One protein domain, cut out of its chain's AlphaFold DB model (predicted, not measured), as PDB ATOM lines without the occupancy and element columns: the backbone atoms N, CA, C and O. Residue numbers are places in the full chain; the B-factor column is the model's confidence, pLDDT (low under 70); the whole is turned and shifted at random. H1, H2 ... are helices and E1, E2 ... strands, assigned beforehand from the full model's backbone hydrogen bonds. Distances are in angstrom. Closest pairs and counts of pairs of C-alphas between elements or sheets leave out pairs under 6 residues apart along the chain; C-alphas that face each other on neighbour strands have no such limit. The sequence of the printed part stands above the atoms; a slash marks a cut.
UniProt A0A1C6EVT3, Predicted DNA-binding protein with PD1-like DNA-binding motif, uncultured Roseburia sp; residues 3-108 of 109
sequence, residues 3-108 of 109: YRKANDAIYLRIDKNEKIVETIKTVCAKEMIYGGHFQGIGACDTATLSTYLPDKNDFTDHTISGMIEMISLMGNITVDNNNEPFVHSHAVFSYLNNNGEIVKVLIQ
ATOM      1  N   TYR A   3     -12.827  66.579  88.153       98.00
ATOM      2  CA  TYR A   3     -12.402  67.570  87.169       98.00
ATOM      3  C   TYR A   3     -11.039  68.167  87.490       98.00
ATOM      4  O   TYR A   3     -10.574  68.157  88.631       98.00
ATOM      5  N   ARG A   4     -10.389  68.689  86.452       97.75
ATOM      6  CA  ARG A   4      -9.118  69.407  86.547       97.75
ATOM      7  C   ARG A   4      -9.214  70.723  85.803       97.75
ATOM      8  O   ARG A   4      -9.784  70.783  84.717       97.75
ATOM      9  N   LYS A   5      -8.610  71.758  86.375       97.00
ATOM     10  CA  LYS A   5      -8.448  73.062  85.733       97.00
ATOM     11  C   LYS A   5      -7.091  73.111  85.046       97.00
ATOM     12  O   LYS A   5      -6.095  72.699  85.642       97.00
ATOM     13  N   ALA A   6      -7.051  73.624  83.828       95.12
ATOM     14  CA  ALA A   6      -5.807  73.926  83.139       95.12
ATOM     15  C   ALA A   6      -6.020  75.135  82.229       95.12
ATOM     16  O   ALA A   6      -6.862  75.095  81.332       95.12
ATOM     17  N   ASN A   7      -5.238  76.193  82.457       92.31
ATOM     18  CA  ASN A   7      -5.425  77.492  81.808       92.31
ATOM     19  C   ASN A   7      -6.886  77.958  81.967       92.31
ATOM     20  O   ASN A   7      -7.425  77.914  83.073       92.31
ATOM     21  N   ASP A   8      -7.525  78.311  80.854       91.56
ATOM     22  CA  ASP A   8      -8.915  78.764  80.790       91.56
ATOM     23  C   ASP A   8      -9.907  77.612  80.526       91.56
ATOM     24  O   ASP A   8     -11.042  77.843  80.115       91.56
ATOM     25  N   ALA A   9      -9.487  76.357  80.732       95.94
ATOM     26  CA  ALA A   9     -10.300  75.171  80.479       95.94
ATOM     27  C   ALA A   9     -10.509  74.314  81.735       95.94
ATOM     28  O   ALA A   9      -9.651  74.204  82.619       95.94
ATOM     29  N   ILE A  10     -11.656  73.633  81.765       97.75
ATOM     30  CA  ILE A  10     -11.965  72.576  82.724       97.75
ATOM     31  C   ILE A  10     -12.116  71.256  81.975       97.75
ATOM     32  O   ILE A  10     -12.929  71.129  81.065       97.75
ATOM     33  N   TYR A  11     -11.359  70.255  82.410       97.75
ATOM     34  CA  TYR A  11     -11.522  68.870  81.990       97.75
ATOM     35  C   TYR A  11     -12.401  68.163  83.010       97.75
ATOM     36  O   TYR A  11     -11.965  67.954  84.140       97.75
ATOM     37  N   LEU A  12     -13.623  67.812  82.619       97.94
ATOM     38  CA  LEU A  12     -14.627  67.192  83.479       97.94
ATOM     39  C   LEU A  12     -14.854  65.729  83.073       97.94
ATOM     40  O   LEU A  12     -15.221  65.447  81.936       97.94
ATOM     41  N   ARG A  13     -14.682  64.807  84.023       97.62
ATOM     42  CA  ARG A  13     -15.171  63.428  83.955       97.62
ATOM     43  C   ARG A  13     -16.427  63.312  84.812       97.62
ATOM     44  O   ARG A  13     -16.390  63.526  86.024       97.62
ATOM     45  N   ILE A  14     -17.525  62.933  84.180       96.94
ATOM     46  CA  ILE A  14     -18.798  62.676  84.851       96.94
ATOM     47  C   ILE A  14     -18.853  61.185  85.188       96.94
ATOM     48  O   ILE A  14     -18.503  60.356  84.348       96.94
ATOM     49  N   ASP A  15     -19.223  60.841  86.423       95.50
ATOM     50  CA  ASP A  15     -19.276  59.439  86.839       95.50
ATOM     51  C   ASP A  15     -20.602  58.789  86.431       95.50
ATOM     52  O   ASP A  15     -21.603  59.452  86.144       95.50
ATOM     53  N   LYS A  16     -20.618  57.452  86.421       91.94
ATOM     54  CA  LYS A  16     -21.837  56.690  86.157       91.94
ATOM     55  C   LYS A  16     -22.944  57.095  87.143       91.94
ATOM     56  O   LYS A  16     -22.691  57.241  88.336       91.94
ATOM     57  N   ASN A  17     -24.177  57.180  86.640       90.06
ATOM     58  CA  ASN A  17     -25.397  57.572  87.362       90.06
ATOM     59  C   ASN A  17     -25.535  59.072  87.676       90.06
ATOM     60  O   ASN A  17     -26.516  59.463  88.309       90.06
ATOM     61  N   GLU A  18     -24.615  59.925  87.226       93.69
ATOM     62  CA  GLU A  18     -24.801  61.375  87.291       93.69
ATOM     63  C   GLU A  18     -25.559  61.920  86.072       93.69
ATOM     64  O   GLU A  18     -25.464  61.396  84.960       93.69
ATOM     65  N   LYS A  19     -26.307  63.012  86.274       93.75
ATOM     66  CA  LYS A  19     -26.978  63.735  85.189       93.75
ATOM     67  C   LYS A  19     -26.015  64.749  84.581       93.75
ATOM     68  O   LYS A  19     -25.650  65.715  85.241       93.75
ATOM     69  N   ILE A  20     -25.678  64.563  83.306       94.25
ATOM     70  CA  ILE A  20     -24.654  65.342  82.592       94.25
ATOM     71  C   ILE A  20     -24.840  66.861  82.752       94.25
ATOM     72  O   ILE A  20     -23.918  67.548  83.186       94.25
ATOM     73  N   VAL A  21     -26.036  67.377  82.445       93.69
ATOM     74  CA  VAL A  21     -26.335  68.821  82.496       93.69
ATOM     75  C   VAL A  21     -26.218  69.374  83.920       93.69
ATOM     76  O   VAL A  21     -25.618  70.427  84.123       93.69
ATOM     77  N   GLU A  22     -26.718  68.645  84.919       95.81
ATOM     78  CA  GLU A  22     -26.650  69.063  86.326       95.81
ATOM     79  C   GLU A  22     -25.214  69.050  86.862       95.81
ATOM     80  O   GLU A  22     -24.810  69.961  87.589       95.81
ATOM     81  N   THR A  23     -24.402  68.068  86.462       97.31
ATOM     82  CA  THR A  23     -22.979  68.026  86.820       97.31
ATOM     83  C   THR A  23     -22.215  69.194  86.189       97.31
ATOM     84  O   THR A  23     -21.414  69.830  86.877       97.31
ATOM     85  N   ILE A  24     -22.488  69.543  84.923       96.75
ATOM     86  CA  ILE A  24     -21.890  70.724  84.269       96.75
ATOM     87  C   ILE A  24     -22.276  72.001  85.023       96.75
ATOM     88  O   ILE A  24     -21.390  72.780  85.382       96.75
ATOM     89  N   LYS A  25     -23.566  72.194  85.329       96.50
ATOM     90  CA  LYS A  25     -24.046  73.344  86.116       96.50
ATOM     91  C   LYS A  25     -23.376  73.428  87.485       96.50
ATOM     92  O   LYS A  25     -22.916  74.498  87.870       96.50
ATOM     93  N   THR A  26     -23.249  72.298  88.183       97.31
ATOM     94  CA  THR A  26     -22.597  72.210  89.501       97.31
ATOM     95  C   THR A  26     -21.146  72.689  89.444       97.31
ATOM     96  O   THR A  26     -20.703  73.449  90.305       97.31
ATOM     97  N   VAL A  27     -20.398  72.274  88.418       97.38
ATOM     98  CA  VAL A  27     -19.009  72.717  88.223       97.38
ATOM     99  C   VAL A  27     -18.954  74.201  87.863       97.38
ATOM    100  O   VAL A  27     -18.123  74.917  88.418       97.38
ATOM    101  N   CYS A  28     -19.855  74.684  87.003       96.81
ATOM    102  CA  CYS A  28     -19.918  76.100  86.637       96.81
ATOM    103  C   CYS A  28     -20.214  76.991  87.847       96.81
ATOM    104  O   CYS A  28     -19.522  77.985  88.041       96.81
ATOM    105  N   ALA A  29     -21.170  76.604  88.695       96.38
ATOM    106  CA  ALA A  29     -21.492  77.323  89.925       96.38
ATOM    107  C   ALA A  29     -20.295  77.337  90.888       96.38
ATOM    108  O   ALA A  29     -19.915  78.387  91.399       96.38
ATOM    109  N   LYS A  30     -19.649  76.180  91.094       96.69
ATOM    110  CA  LYS A  30     -18.491  76.052  91.991       96.69
ATOM    111  C   LYS A  30     -17.294  76.897  91.548       96.69
ATOM    112  O   LYS A  30     -16.556  77.403  92.389       96.69
ATOM    113  N   GLU A  31     -17.082  77.017  90.243       95.94
ATOM    114  CA  GLU A  31     -15.942  77.723  89.653       95.94
ATOM    115  C   GLU A  31     -16.288  79.146  89.187       95.94
ATOM    116  O   GLU A  31     -15.436  79.811  88.600       95.94
ATOM    117  N   MET A  32     -17.508  79.621  89.467       94.88
ATOM    118  CA  MET A  32     -18.016  80.943  89.077       94.88
ATOM    119  C   MET A  32     -17.899  81.206  87.562       94.88
ATOM    120  O   MET A  32     -17.493  82.283  87.124       94.88
ATOM    121  N   ILE A  33     -18.230  80.202  86.747       95.12
ATOM    122  CA  ILE A  33     -18.238  80.307  85.284       95.12
ATOM    123  C   ILE A  33     -19.562  80.925  84.842       95.12
ATOM    124  O   ILE A  33     -20.609  80.289  84.926       95.12
ATOM    125  N   TYR A  34     -19.492  82.150  84.324       94.38
ATOM    126  CA  TYR A  34     -20.661  82.890  83.832       94.38
ATOM    127  C   TYR A  34     -20.880  82.796  82.321       94.38
ATOM    128  O   TYR A  34     -21.908  83.229  81.805       94.38
ATOM    129  N   GLY A  35     -19.895  82.268  81.599       96.00
ATOM    130  CA  GLY A  35     -19.908  82.208  80.149       96.00
ATOM    131  C   GLY A  35     -18.875  81.219  79.636       96.00
ATOM    132  O   GLY A  35     -17.760  81.166  80.150       96.00
ATOM    133  N   GLY A  36     -19.234  80.443  78.618       96.12
ATOM    134  CA  GLY A  36     -18.302  79.509  78.002       96.12
ATOM    135  C   GLY A  36     -18.944  78.608  76.962       96.12
ATOM    136  O   GLY A  36     -20.146  78.664  76.709       96.12
ATOM    137  N   HIS A  37     -18.120  77.756  76.370       97.25
ATOM    138  CA  HIS A  37     -18.550  76.660  75.513       97.25
ATOM    139  C   HIS A  37     -17.993  75.352  76.063       97.25
ATOM    140  O   HIS A  37     -16.958  75.339  76.732       97.25
ATOM    141  N   PHE A  38     -18.672  74.252  75.773       96.88
ATOM    142  CA  PHE A  38     -18.198  72.928  76.135       96.88
ATOM    143  C   PHE A  38     -18.466  71.928  75.023       96.88
ATOM    144  O   PHE A  38     -19.371  72.085  74.200       96.88
ATOM    145  N   GLN A  39     -17.656  70.879  75.040       97.44
ATOM    146  CA  GLN A  39     -17.800  69.721  74.181       97.44
ATOM    147  C   GLN A  39     -17.484  68.451  74.973       97.44
ATOM    148  O   GLN A  39     -16.673  68.489  75.902       97.44
ATOM    149  N   GLY A  40     -18.098  67.331  74.609       96.69
ATOM    150  CA  GLY A  40     -17.887  66.063  75.298       96.69
ATOM    151  C   GLY A  40     -18.319  64.847  74.492       96.69
ATOM    152  O   GLY A  40     -19.032  64.956  73.498       96.69
ATOM    153  N   ILE A  41     -17.875  63.684  74.958       97.12
ATOM    154  CA  ILE A  41     -18.253  62.353  74.474       97.12
ATOM    155  C   ILE A  41     -18.449  61.439  75.683       97.12
ATOM    156  O   ILE A  41     -17.948  61.737  76.771       97.12
ATOM    157  N   GLY A  42     -19.146  60.323  75.510       95.44
ATOM    158  CA  GLY A  42     -19.288  59.328  76.570       95.44
ATOM    159  C   GLY A  42     -20.366  58.305  76.261       95.44
ATOM    160  O   GLY A  42     -20.771  58.159  75.117       95.44
ATOM    161  N   ALA A  43     -20.864  57.647  77.300       93.50
ATOM    162  CA  ALA A  43     -21.964  56.698  77.214       93.50
ATOM    163  C   ALA A  43     -22.957  56.939  78.356       93.50
ATOM    164  O   ALA A  43     -22.581  57.431  79.425       93.50
ATOM    165  N   CYS A  44     -24.223  56.591  78.138       91.69
ATOM    166  CA  CYS A  44     -25.273  56.687  79.146       91.69
ATOM    167  C   CYS A  44     -26.255  55.513  79.051       91.69
ATOM    168  O   CYS A  44     -26.384  54.870  78.014       91.69
ATOM    169  N   ASP A  45     -26.953  55.244  80.157       92.19
ATOM    170  CA  ASP A  45     -27.980  54.194  80.211       92.19
ATOM    171  C   ASP A  45     -29.352  54.714  79.716       92.19
ATOM    172  O   ASP A  45     -30.191  53.943  79.247       92.19
ATOM    173  N   THR A  46     -29.579  56.033  79.807       92.12
ATOM    174  CA  THR A  46     -30.802  56.730  79.375       92.12
ATOM    175  C   THR A  46     -30.463  58.142  78.894       92.12
ATOM    176  O   THR A  46     -29.629  58.819  79.499       92.12
ATOM    177  N   ALA A  47     -31.148  58.608  77.850       90.94
ATOM    178  CA  ALA A  47     -31.137  60.003  77.418       90.94
ATOM    179  C   ALA A  47     -32.572  60.481  77.153       90.94
ATOM    180  O   ALA A  47     -33.340  59.797  76.474       90.94
ATOM    181  N   THR A  48     -32.912  61.655  77.684       90.81
ATOM    182  CA  THR A  48     -34.148  62.374  77.357       90.81
ATOM    183  C   THR A  48     -33.795  63.552  76.475       90.81
ATOM    184  O   THR A  48     -32.835  64.275  76.734       90.81
ATOM    185  N   LEU A  49     -34.560  63.681  75.407       87.94
ATOM    186  CA  LEU A  49     -34.257  64.516  74.275       87.94
ATOM    187  C   LEU A  49     -35.500  65.323  73.926       87.94
ATOM    188  O   LEU A  49     -36.515  64.740  73.553       87.94
ATOM    189  N   SER A  50     -35.420  66.638  74.054       88.62
ATOM    190  CA  SER A  50     -36.543  67.526  73.778       88.62
ATOM    191  C   SER A  50     -36.468  68.017  72.334       88.62
ATOM    192  O   SER A  50     -35.393  68.215  71.782       88.62
ATOM    193  N   THR A  51     -37.614  68.126  71.668       88.19
ATOM    194  CA  THR A  51     -37.732  68.717  70.332       88.19
ATOM    195  C   THR A  51     -38.725  69.857  70.404       88.19
ATOM    196  O   THR A  51     -39.874  69.657  70.804       88.19
ATOM    197  N   TYR A  52     -38.285  71.050  70.015       88.12
ATOM    198  CA  TYR A  52     -39.141  72.227  69.997       88.12
ATOM    199  C   TYR A  52     -40.238  72.118  68.925       88.12
ATOM    200  O   TYR A  52     -39.987  71.727  67.784       88.12
ATOM    201  N   LEU A  53     -41.466  72.488  69.292       90.50
ATOM    202  CA  LEU A  53     -42.656  72.524  68.446       90.50
ATOM    203  C   LEU A  53     -43.091  73.989  68.240       90.50
ATOM    204  O   LEU A  53     -43.861  74.514  69.054       90.50
ATOM    205  N   PRO A  54     -42.664  74.658  67.148       91.44
ATOM    206  CA  PRO A  54     -42.889  76.093  66.950       91.44
ATOM    207  C   PRO A  54     -44.363  76.502  66.971       91.44
ATOM    208  O   PRO A  54     -44.713  77.507  67.582       91.44
ATOM    209  N   ASP A  55     -45.238  75.690  66.372       95.38
ATOM    210  CA  ASP A  55     -46.678  75.973  66.291       95.38
ATOM    211  C   ASP A  55     -47.367  75.987  67.664       95.38
ATOM    212  O   ASP A  55     -48.447  76.558  67.820       95.38
ATOM    213  N   LYS A  56     -46.759  75.330  68.658       94.19
ATOM    214  CA  LYS A  56     -47.287  75.210  70.022       94.19
ATOM    215  C   LYS A  56     -46.506  76.038  71.036       94.19
ATOM    216  O   LYS A  56     -46.986  76.190  72.154       94.19
ATOM    217  N   ASN A  57     -45.341  76.566  70.648       92.12
ATOM    218  CA  ASN A  57     -44.377  77.187  71.555       92.12
ATOM    219  C   ASN A  57     -44.105  76.285  72.778       92.12
ATOM    220  O   ASN A  57     -44.189  76.725  73.924       92.12
ATOM    221  N   ASP A  58     -43.855  75.001  72.507       93.38
ATOM    222  CA  ASP A  58     -43.727  73.930  73.502       93.38
ATOM    223  C   ASP A  58     -42.697  72.886  73.041       93.38
ATOM    224  O   ASP A  58     -42.246  72.926  71.896       93.38
ATOM    225  N   PHE A  59     -42.338  71.936  73.901       89.56
ATOM    226  CA  PHE A  59     -41.394  70.862  73.601       89.56
ATOM    227  C   PHE A  59     -42.066  69.489  73.683       89.56
ATOM    228  O   PHE A  59     -42.982  69.262  74.471       89.56
ATOM    229  N   THR A  60     -41.596  68.546  72.867       90.44
ATOM    230  CA  THR A  60     -41.930  67.124  73.008       90.44
ATOM    231  C   THR A  60     -40.694  66.329  73.388       90.44
ATOM    232  O   THR A  60     -39.650  66.462  72.754       90.44
ATOM    233  N   ASP A  61     -40.828  65.472  74.397       90.31
ATOM    234  CA  ASP A  61     -39.722  64.667  74.902       90.31
ATOM    235  C   ASP A  61     -39.696  63.274  74.271       90.31
ATOM    236  O   ASP A  61     -40.705  62.572  74.169       90.31
ATOM    237  N   HIS A  62     -38.492  62.838  73.925       86.75
ATOM    238  CA  HIS A  62     -38.173  61.502  73.460       86.75
ATOM    239  C   HIS A  62     -37.172  60.883  74.428       86.75
ATOM    240  O   HIS A  62     -36.061  61.383  74.596       86.75
ATOM    241  N   THR A  63     -37.555  59.791  75.085       89.75
ATOM    242  CA  THR A  63     -36.649  59.066  75.981       89.75
ATOM    243  C   THR A  63     -36.181  57.783  75.315       89.75
ATOM    244  O   THR A  63     -36.994  56.973  74.871       89.75
ATOM    245  N   ILE A  64     -34.864  57.606  75.268       88.25
ATOM    246  CA  ILE A  64     -34.204  56.372  74.848       88.25
ATOM    247  C   ILE A  64     -33.469  55.767  76.042       88.25
ATOM    248  O   ILE A  64     -32.894  56.488  76.857       88.25
ATOM    249  N   SER A  65     -33.474  54.440  76.132       90.38
ATOM    250  CA  SER A  65     -32.784  53.686  77.182       90.38
ATOM    251  C   SER A  65     -32.120  52.446  76.596       90.38
ATOM    252  O   SER A  65     -32.630  51.859  75.642       90.38
ATOM    253  N   GLY A  66     -30.990  52.042  77.172       88.88
ATOM    254  CA  GLY A  66     -30.193  50.904  76.718       88.88
ATOM    255  C   GLY A  66     -28.701  51.221  76.737       88.88
ATOM    256  O   GLY A  66     -28.250  52.083  77.482       88.88
ATOM    257  N   MET A  67     -27.928  50.527  75.902       87.44
ATOM    258  CA  MET A  67     -26.523  50.874  75.677       87.44
ATOM    259  C   MET A  67     -26.455  52.018  74.665       87.44
ATOM    260  O   MET A  67     -26.624  51.793  73.463       87.44
ATOM    261  N   ILE A  68     -26.270  53.240  75.165       92.25
ATOM    262  CA  ILE A  68     -26.261  54.456  74.354       92.25
ATOM    263  C   ILE A  68     -24.861  55.061  74.390       92.25
ATOM    264  O   ILE A  68     -24.322  55.360  75.455       92.25
ATOM    265  N   GLU A  69     -24.309  55.305  73.209       93.44
ATOM    266  CA  GLU A  69     -23.087  56.083  73.035       93.44
ATOM    267  C   GLU A  69     -23.456  57.529  72.693       93.44
ATOM    268  O   GLU A  69     -24.174  57.799  71.726       93.44
ATOM    269  N   MET A  70     -22.953  58.468  73.489       93.56
ATOM    270  CA  MET A  70     -23.000  59.904  73.242       93.56
ATOM    271  C   MET A  70     -21.791  60.287  72.387       93.56
ATOM    272  O   MET A  70     -20.697  60.558  72.886       93.56
ATOM    273  N   ILE A  71     -22.010  60.293  71.075       94.56
ATOM    274  CA  ILE A  71     -20.981  60.517  70.054       94.56
ATOM    275  C   ILE A  71     -20.464  61.953  70.083       94.56
ATOM    276  O   ILE A  71     -19.290  62.199  69.815       94.56
ATOM    277  N   SER A  72     -21.345  62.903  70.379       93.81
ATOM    278  CA  SER A  72     -20.992  64.305  70.547       93.81
ATOM    279  C   SER A  72     -21.990  64.969  71.478       93.81
ATOM    280  O   SER A  72     -23.190  64.728  71.374       93.81
ATOM    281  N   LEU A  73     -21.484  65.820  72.354       94.75
ATOM    282  CA  LEU A  73     -22.221  66.794  73.138       94.75
ATOM    283  C   LEU A  73     -21.563  68.141  72.881       94.75
ATOM    284  O   LEU A  73     -20.348  68.255  73.029       94.75
ATOM    285  N   MET A  74     -22.343  69.149  72.513       95.69
ATOM    286  CA  MET A  74     -21.863  70.510  72.291       95.69
ATOM    287  C   MET A  74     -22.832  71.486  72.931       95.69
ATOM    288  O   MET A  74     -24.044  71.335  72.799       95.69
ATOM    289  N   GLY A  75     -22.313  72.502  73.604       95.12
ATOM    290  CA  GLY A  75     -23.171  73.492  74.226       95.12
ATOM    291  C   GLY A  75     -22.443  74.751  74.641       95.12
ATOM    292  O   GLY A  75     -21.220  74.871  74.524       95.12
ATOM    293  N   ASN A  76     -23.228  75.695  75.136       97.00
ATOM    294  CA  ASN A  76     -22.746  76.909  75.761       97.00
ATOM    295  C   ASN A  76     -23.316  77.053  77.172       97.00
ATOM    296  O   ASN A  76     -24.318  76.435  77.539       97.00
ATOM    297  N   ILE A  77     -22.598  77.838  77.963       96.81
ATOM    298  CA  ILE A  77     -22.951  78.205  79.325       96.81
ATOM    299  C   ILE A  77     -23.192  79.709  79.326       96.81
ATOM    300  O   ILE A  77     -22.373  80.468  78.800       96.81
ATOM    301  N   THR A  78     -24.296  80.117  79.931       96.75
ATOM    302  CA  THR A  78     -24.624  81.502  80.274       96.75
ATOM    303  C   THR A  78     -25.076  81.545  81.735       96.75
ATOM    304  O   THR A  78     -24.946  80.558  82.464       96.75
ATOM    305  N   VAL A  79     -25.616  82.676  82.178       96.31
ATOM    306  CA  VAL A  79     -26.337  82.777  83.447       96.31
ATOM    307  C   VAL A  79     -27.762  83.249  83.233       96.31
ATOM    308  O   VAL A  79     -28.047  83.965  82.269       96.31
ATOM    309  N   ASP A  80     -28.649  82.847  84.135       93.81
ATOM    310  CA  ASP A  80     -30.006  83.376  84.207       93.81
ATOM    311  C   ASP A  80     -30.069  84.720  84.966       93.81
ATOM    312  O   ASP A  80     -29.057  85.287  85.388       93.81
ATOM    313  N   ASN A  81     -31.284  85.240  85.164       93.56
ATOM    314  CA  ASN A  81     -31.519  86.504  85.873       93.56
ATOM    315  C   ASN A  81     -31.106  86.482  87.360       93.56
ATOM    316  O   ASN A  81     -31.054  87.540  87.985       93.56
ATOM    317  N   ASN A  82     -30.832  85.305  87.926       93.69
ATOM    318  CA  ASN A  82     -30.386  85.110  89.304       93.69
ATOM    319  C   ASN A  82     -28.875  84.823  89.394       93.69
ATOM    320  O   ASN A  82     -28.393  84.496  90.476       93.69
ATOM    321  N   ASN A  83     -28.128  84.971  88.292       92.38
ATOM    322  CA  ASN A  83     -26.720  84.581  88.155       92.38
ATOM    323  C   ASN A  83     -26.457  83.071  88.309       92.38
ATOM    324  O   ASN A  83     -25.313  82.673  88.548       92.38
ATOM    325  N   GLU A  84     -27.474  82.225  88.140       94.88
ATOM    326  CA  GLU A  84     -27.305  80.773  88.175       94.88
ATOM    327  C   GLU A  84     -26.883  80.242  86.795       94.88
ATOM    328  O   GLU A  84     -27.388  80.726  85.774       94.88
ATOM    329  N   PRO A  85     -25.980  79.244  86.718       96.25
ATOM    330  CA  PRO A  85     -25.545  78.689  85.444       96.25
ATOM    331  C   PRO A  85     -26.705  78.134  84.613       96.25
ATOM    332  O   PRO A  85     -27.431  77.221  85.025       96.25
ATOM    333  N   PHE A  86     -26.819  78.631  83.387       95.56
ATOM    334  CA  PHE A  86     -27.746  78.147  82.377       95.56
ATOM    335  C   PHE A  86     -26.971  77.432  81.270       95.56
ATOM    336  O   PHE A  86     -25.914  77.888  80.838       95.56
ATOM    337  N   VAL A  87     -27.482  76.283  80.828       94.38
ATOM    338  CA  VAL A  87     -26.825  75.420  79.843       94.38
ATOM    339  C   VAL A  87     -27.772  75.211  78.676       94.38
ATOM    340  O   VAL A  87     -28.889  74.741  78.876       94.38
ATOM    341  N   HIS A  88     -27.295  75.508  77.470       93.69
ATOM    342  CA  HIS A  88     -27.944  75.126  76.221       93.69
ATOM    343  C   HIS A  88     -27.025  74.156  75.481       93.69
ATOM    344  O   HIS A  88     -25.863  74.480  75.217       93.69
ATOM    345  N   SER A  89     -27.516  72.953  75.178       92.81
ATOM    346  CA  SER A  89     -26.683  71.885  74.630       92.81
ATOM    347  C   SER A  89     -27.419  70.968  73.678       92.81
ATOM    348  O   SER A  89     -28.533  70.548  73.969       92.81
ATOM    349  N   HIS A  90     -26.750  70.583  72.599       92.88
ATOM    350  CA  HIS A  90     -27.213  69.577  71.649       92.88
ATOM    351  C   HIS A  90     -26.298  68.361  71.718       92.88
ATOM    352  O   HIS A  90     -25.114  68.467  72.056       92.88
ATOM    353  N   ALA A  91     -26.834  67.194  71.376       91.25
ATOM    354  CA  ALA A  91     -26.065  65.962  71.378       91.25
ATOM    355  C   ALA A  91     -26.482  65.005  70.259       91.25
ATOM    356  O   ALA A  91     -27.624  64.997  69.795       91.25
ATOM    357  N   VAL A  92     -25.520  64.188  69.835       91.56
ATOM    358  CA  VAL A  92     -25.704  63.094  68.884       91.56
ATOM    359  C   VAL A  92     -25.492  61.787  69.621       91.56
ATOM    360  O   VAL A  92     -24.440  61.574  70.228       91.56
ATOM    361  N   PHE A  93     -26.467  60.893  69.505       91.50
ATOM    362  CA  PHE A  93     -26.419  59.577  70.129       91.50
ATOM    363  C   PHE A  93     -26.464  58.473  69.081       91.50
ATOM    364  O   PHE A  93     -27.131  58.601  68.050       91.50
ATOM    365  N   SER A  94     -25.792  57.363  69.374       91.62
ATOM    366  CA  SER A  94     -26.024  56.088  68.702       91.62
ATOM    367  C   SER A  94     -26.461  55.041  69.711       91.62
ATOM    368  O   SER A  94     -25.844  54.907  70.766       91.62
ATOM    369  N   TYR A  95     -27.495  54.284  69.369       89.50
ATOM    370  CA  TYR A  95     -27.990  53.187  70.192       89.50
ATOM    371  C   TYR A  95     -28.433  52.019  69.310       89.50
ATOM    372  O   TYR A  95     -28.692  52.189  68.115       89.50
ATOM    373  N   LEU A  96     -28.502  50.825  69.899       86.75
ATOM    374  CA  LEU A  96     -29.075  49.649  69.248       86.75
ATOM    375  C   LEU A  96     -30.574  49.592  69.538       86.75
ATOM    376  O   LEU A  96     -30.984  49.637  70.699       86.75
ATOM    377  N   ASN A  97     -31.393  49.487  68.493       82.00
ATOM    378  CA  ASN A  97     -32.819  49.220  68.666       82.00
ATOM    379  C   ASN A  97     -33.065  47.744  69.049       82.00
ATOM    380  O   ASN A  97     -32.146  46.923  69.080       82.00
ATOM    381  N   ASN A  98     -34.326  47.382  69.297       82.19
ATOM    382  CA  ASN A  98     -34.708  46.013  69.676       82.19
ATOM    383  C   ASN A  98     -34.363  44.948  68.615       82.19
ATOM    384  O   ASN A  98     -34.313  43.765  68.941       82.19
ATOM    385  N   ASN A  99     -34.111  45.356  67.368       84.75
ATOM    386  CA  ASN A  99     -33.710  44.477  66.269       84.75
ATOM    387  C   ASN A  99     -32.179  44.378  66.119       84.75
ATOM    388  O   ASN A  99     -31.698  43.689  65.222       84.75
ATOM    389  N   GLY A 100     -31.405  45.060  66.972       79.75
ATOM    390  CA  GLY A 100     -29.945  45.119  66.881       79.75
ATOM    391  C   GLY A 100     -29.423  46.057  65.788       79.75
ATOM    392  O   GLY A 100     -28.250  45.981  65.431       79.75
ATOM    393  N   GLU A 101     -30.265  46.938  65.249       82.06
ATOM    394  CA  GLU A 101     -29.865  47.917  64.239       82.06
ATOM    395  C   GLU A 101     -29.372  49.203  64.908       82.06
ATOM    396  O   GLU A 101     -29.929  49.654  65.914       82.06
ATOM    397  N   ILE A 102     -28.337  49.818  64.329       79.50
ATOM    398  CA  ILE A 102     -27.804  51.098  64.804       79.50
ATOM    399  C   ILE A 102     -28.754  52.218  64.389       79.50
ATOM    400  O   ILE A 102     -28.924  52.491  63.200       79.50
ATOM    401  N   VAL A 103     -29.302  52.924  65.375       78.56
ATOM    402  CA  VAL A 103     -30.103  54.132  65.174       78.56
ATOM    403  C   VAL A 103     -29.310  55.344  65.659       78.56
ATOM    404  O   VAL A 103     -28.683  55.312  66.719       78.56
ATOM    405  N   LYS A 104     -29.323  56.419  64.864       74.44
ATOM    406  CA  LYS A 104     -28.713  57.710  65.206       74.44
ATOM    407  C   LYS A 104     -29.804  58.710  65.551       74.44
ATOM    408  O   LYS A 104     -30.748  58.856  64.777       74.44
ATOM    409  N   VAL A 105     -29.651  59.419  66.663       67.81
ATOM    410  CA  VAL A 105     -30.571  60.491  67.067       67.81
ATOM    411  C   VAL A 105     -29.810  61.807  67.099       67.81
ATOM    412  O   VAL A 105     -28.725  61.877  67.680       67.81
ATOM    413  N   LEU A 106     -30.372  62.829  66.451       65.38
ATOM    414  CA  LEU A 106     -29.858  64.194  66.449       65.38
ATOM    415  C   LEU A 106     -30.750  65.069  67.332       65.38
ATOM    416  O   LEU A 106     -31.929  65.234  67.038       65.38
ATOM    417  N   ILE A 107     -30.150  65.577  68.406       63.38
ATOM    418  CA  ILE A 107     -30.668  66.559  69.364       63.38
ATOM    419  C   ILE A 107     -30.819  67.975  68.819       63.38
ATOM    420  O   ILE A 107     -29.765  68.492  68.459       63.38
ATOM    421  N   GLN A 108     -31.981  68.634  68.789       54.19
ATOM    422  CA  GLN A 108     -32.032  70.088  68.585       54.19
ATOM    423  C   GLN A 108     -32.885  70.790  69.660       54.19
ATOM    424  O   GLN A 108     -34.091  70.570  69.718       54.19
TER     425      GLN A 108
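This is residues 3 to 108 of the 109 residues of the protein "Predicted DNA-binding protein with PD1-like DNA-binding motif" of uncultured Roseburia sp (UniProt A0A1C6EVT3). A strongly twisted sheet of four strands, E3 to E6, curls round one helix, H1, and a small hairpin of E1 and E2 lies near the helix and E3. E3 and E4 bend sharply, and their linked ends make a two-stranded arm tipped by residues 54 to 57. The printed part has 106 residues, with six named strands and one named helix in the order E1 E2 H1 E3 E4 E5 E6; the antiparallel sheet runs E3 - E4 - E5 - E6, and the class is mostly strand. It is only just compact, close to loose, with a radius of gyration of the C-alphas of 15.2 A and spans of 45 by 36 by 19 A.

E1, residues 3 to 6, and E2, residues 9 to 13, form an antiparallel hairpin, with N 4 and O 11 2.9 A apart. H1, residues 20 to 30, is near E2; each of its O i to N i+4 pairs is within hydrogen-bond range. E3, residues 36 to 53, E4, 58 to 79, E5, 85 to 96, and E6, 102 to 106, form a meander, each strand the antiparallel neighbour of the one before. Pairs within hydrogen-bond range include N 38 and O 75, 2.9 A, N 74 and O 90, 2.9 A, and N 103 and O 95, 2.9 A. H1 is on this sheet, making two layers, and touches E5, the closest C-alphas being those of Lys 25 and Pro 85, 5.6 A apart. E3 and E6 are edge strands and apart.

E1 begins at C-alpha 3, (-12.402, 67.570, 87.169), and is 10.0 A long; E2 is 13.2 A and H1 15.5 A. E3 spans 27.1 A, bending by 127 degrees at residue 43, and E4 21.9 A, bending by 142 degrees at residue 62. E5 spans 33.4 A, and E6, 13.4 A, ends at C-alpha 106, (-29.858, 64.194, 66.449).

The outline is flat, and the two C-alphas farthest apart, those of Asn 82 and Asn 99, are 46.8 A apart. The printed part has no cut and no long link. Its mean pLDDT is 91.6, with residues 105 to 108 under 70.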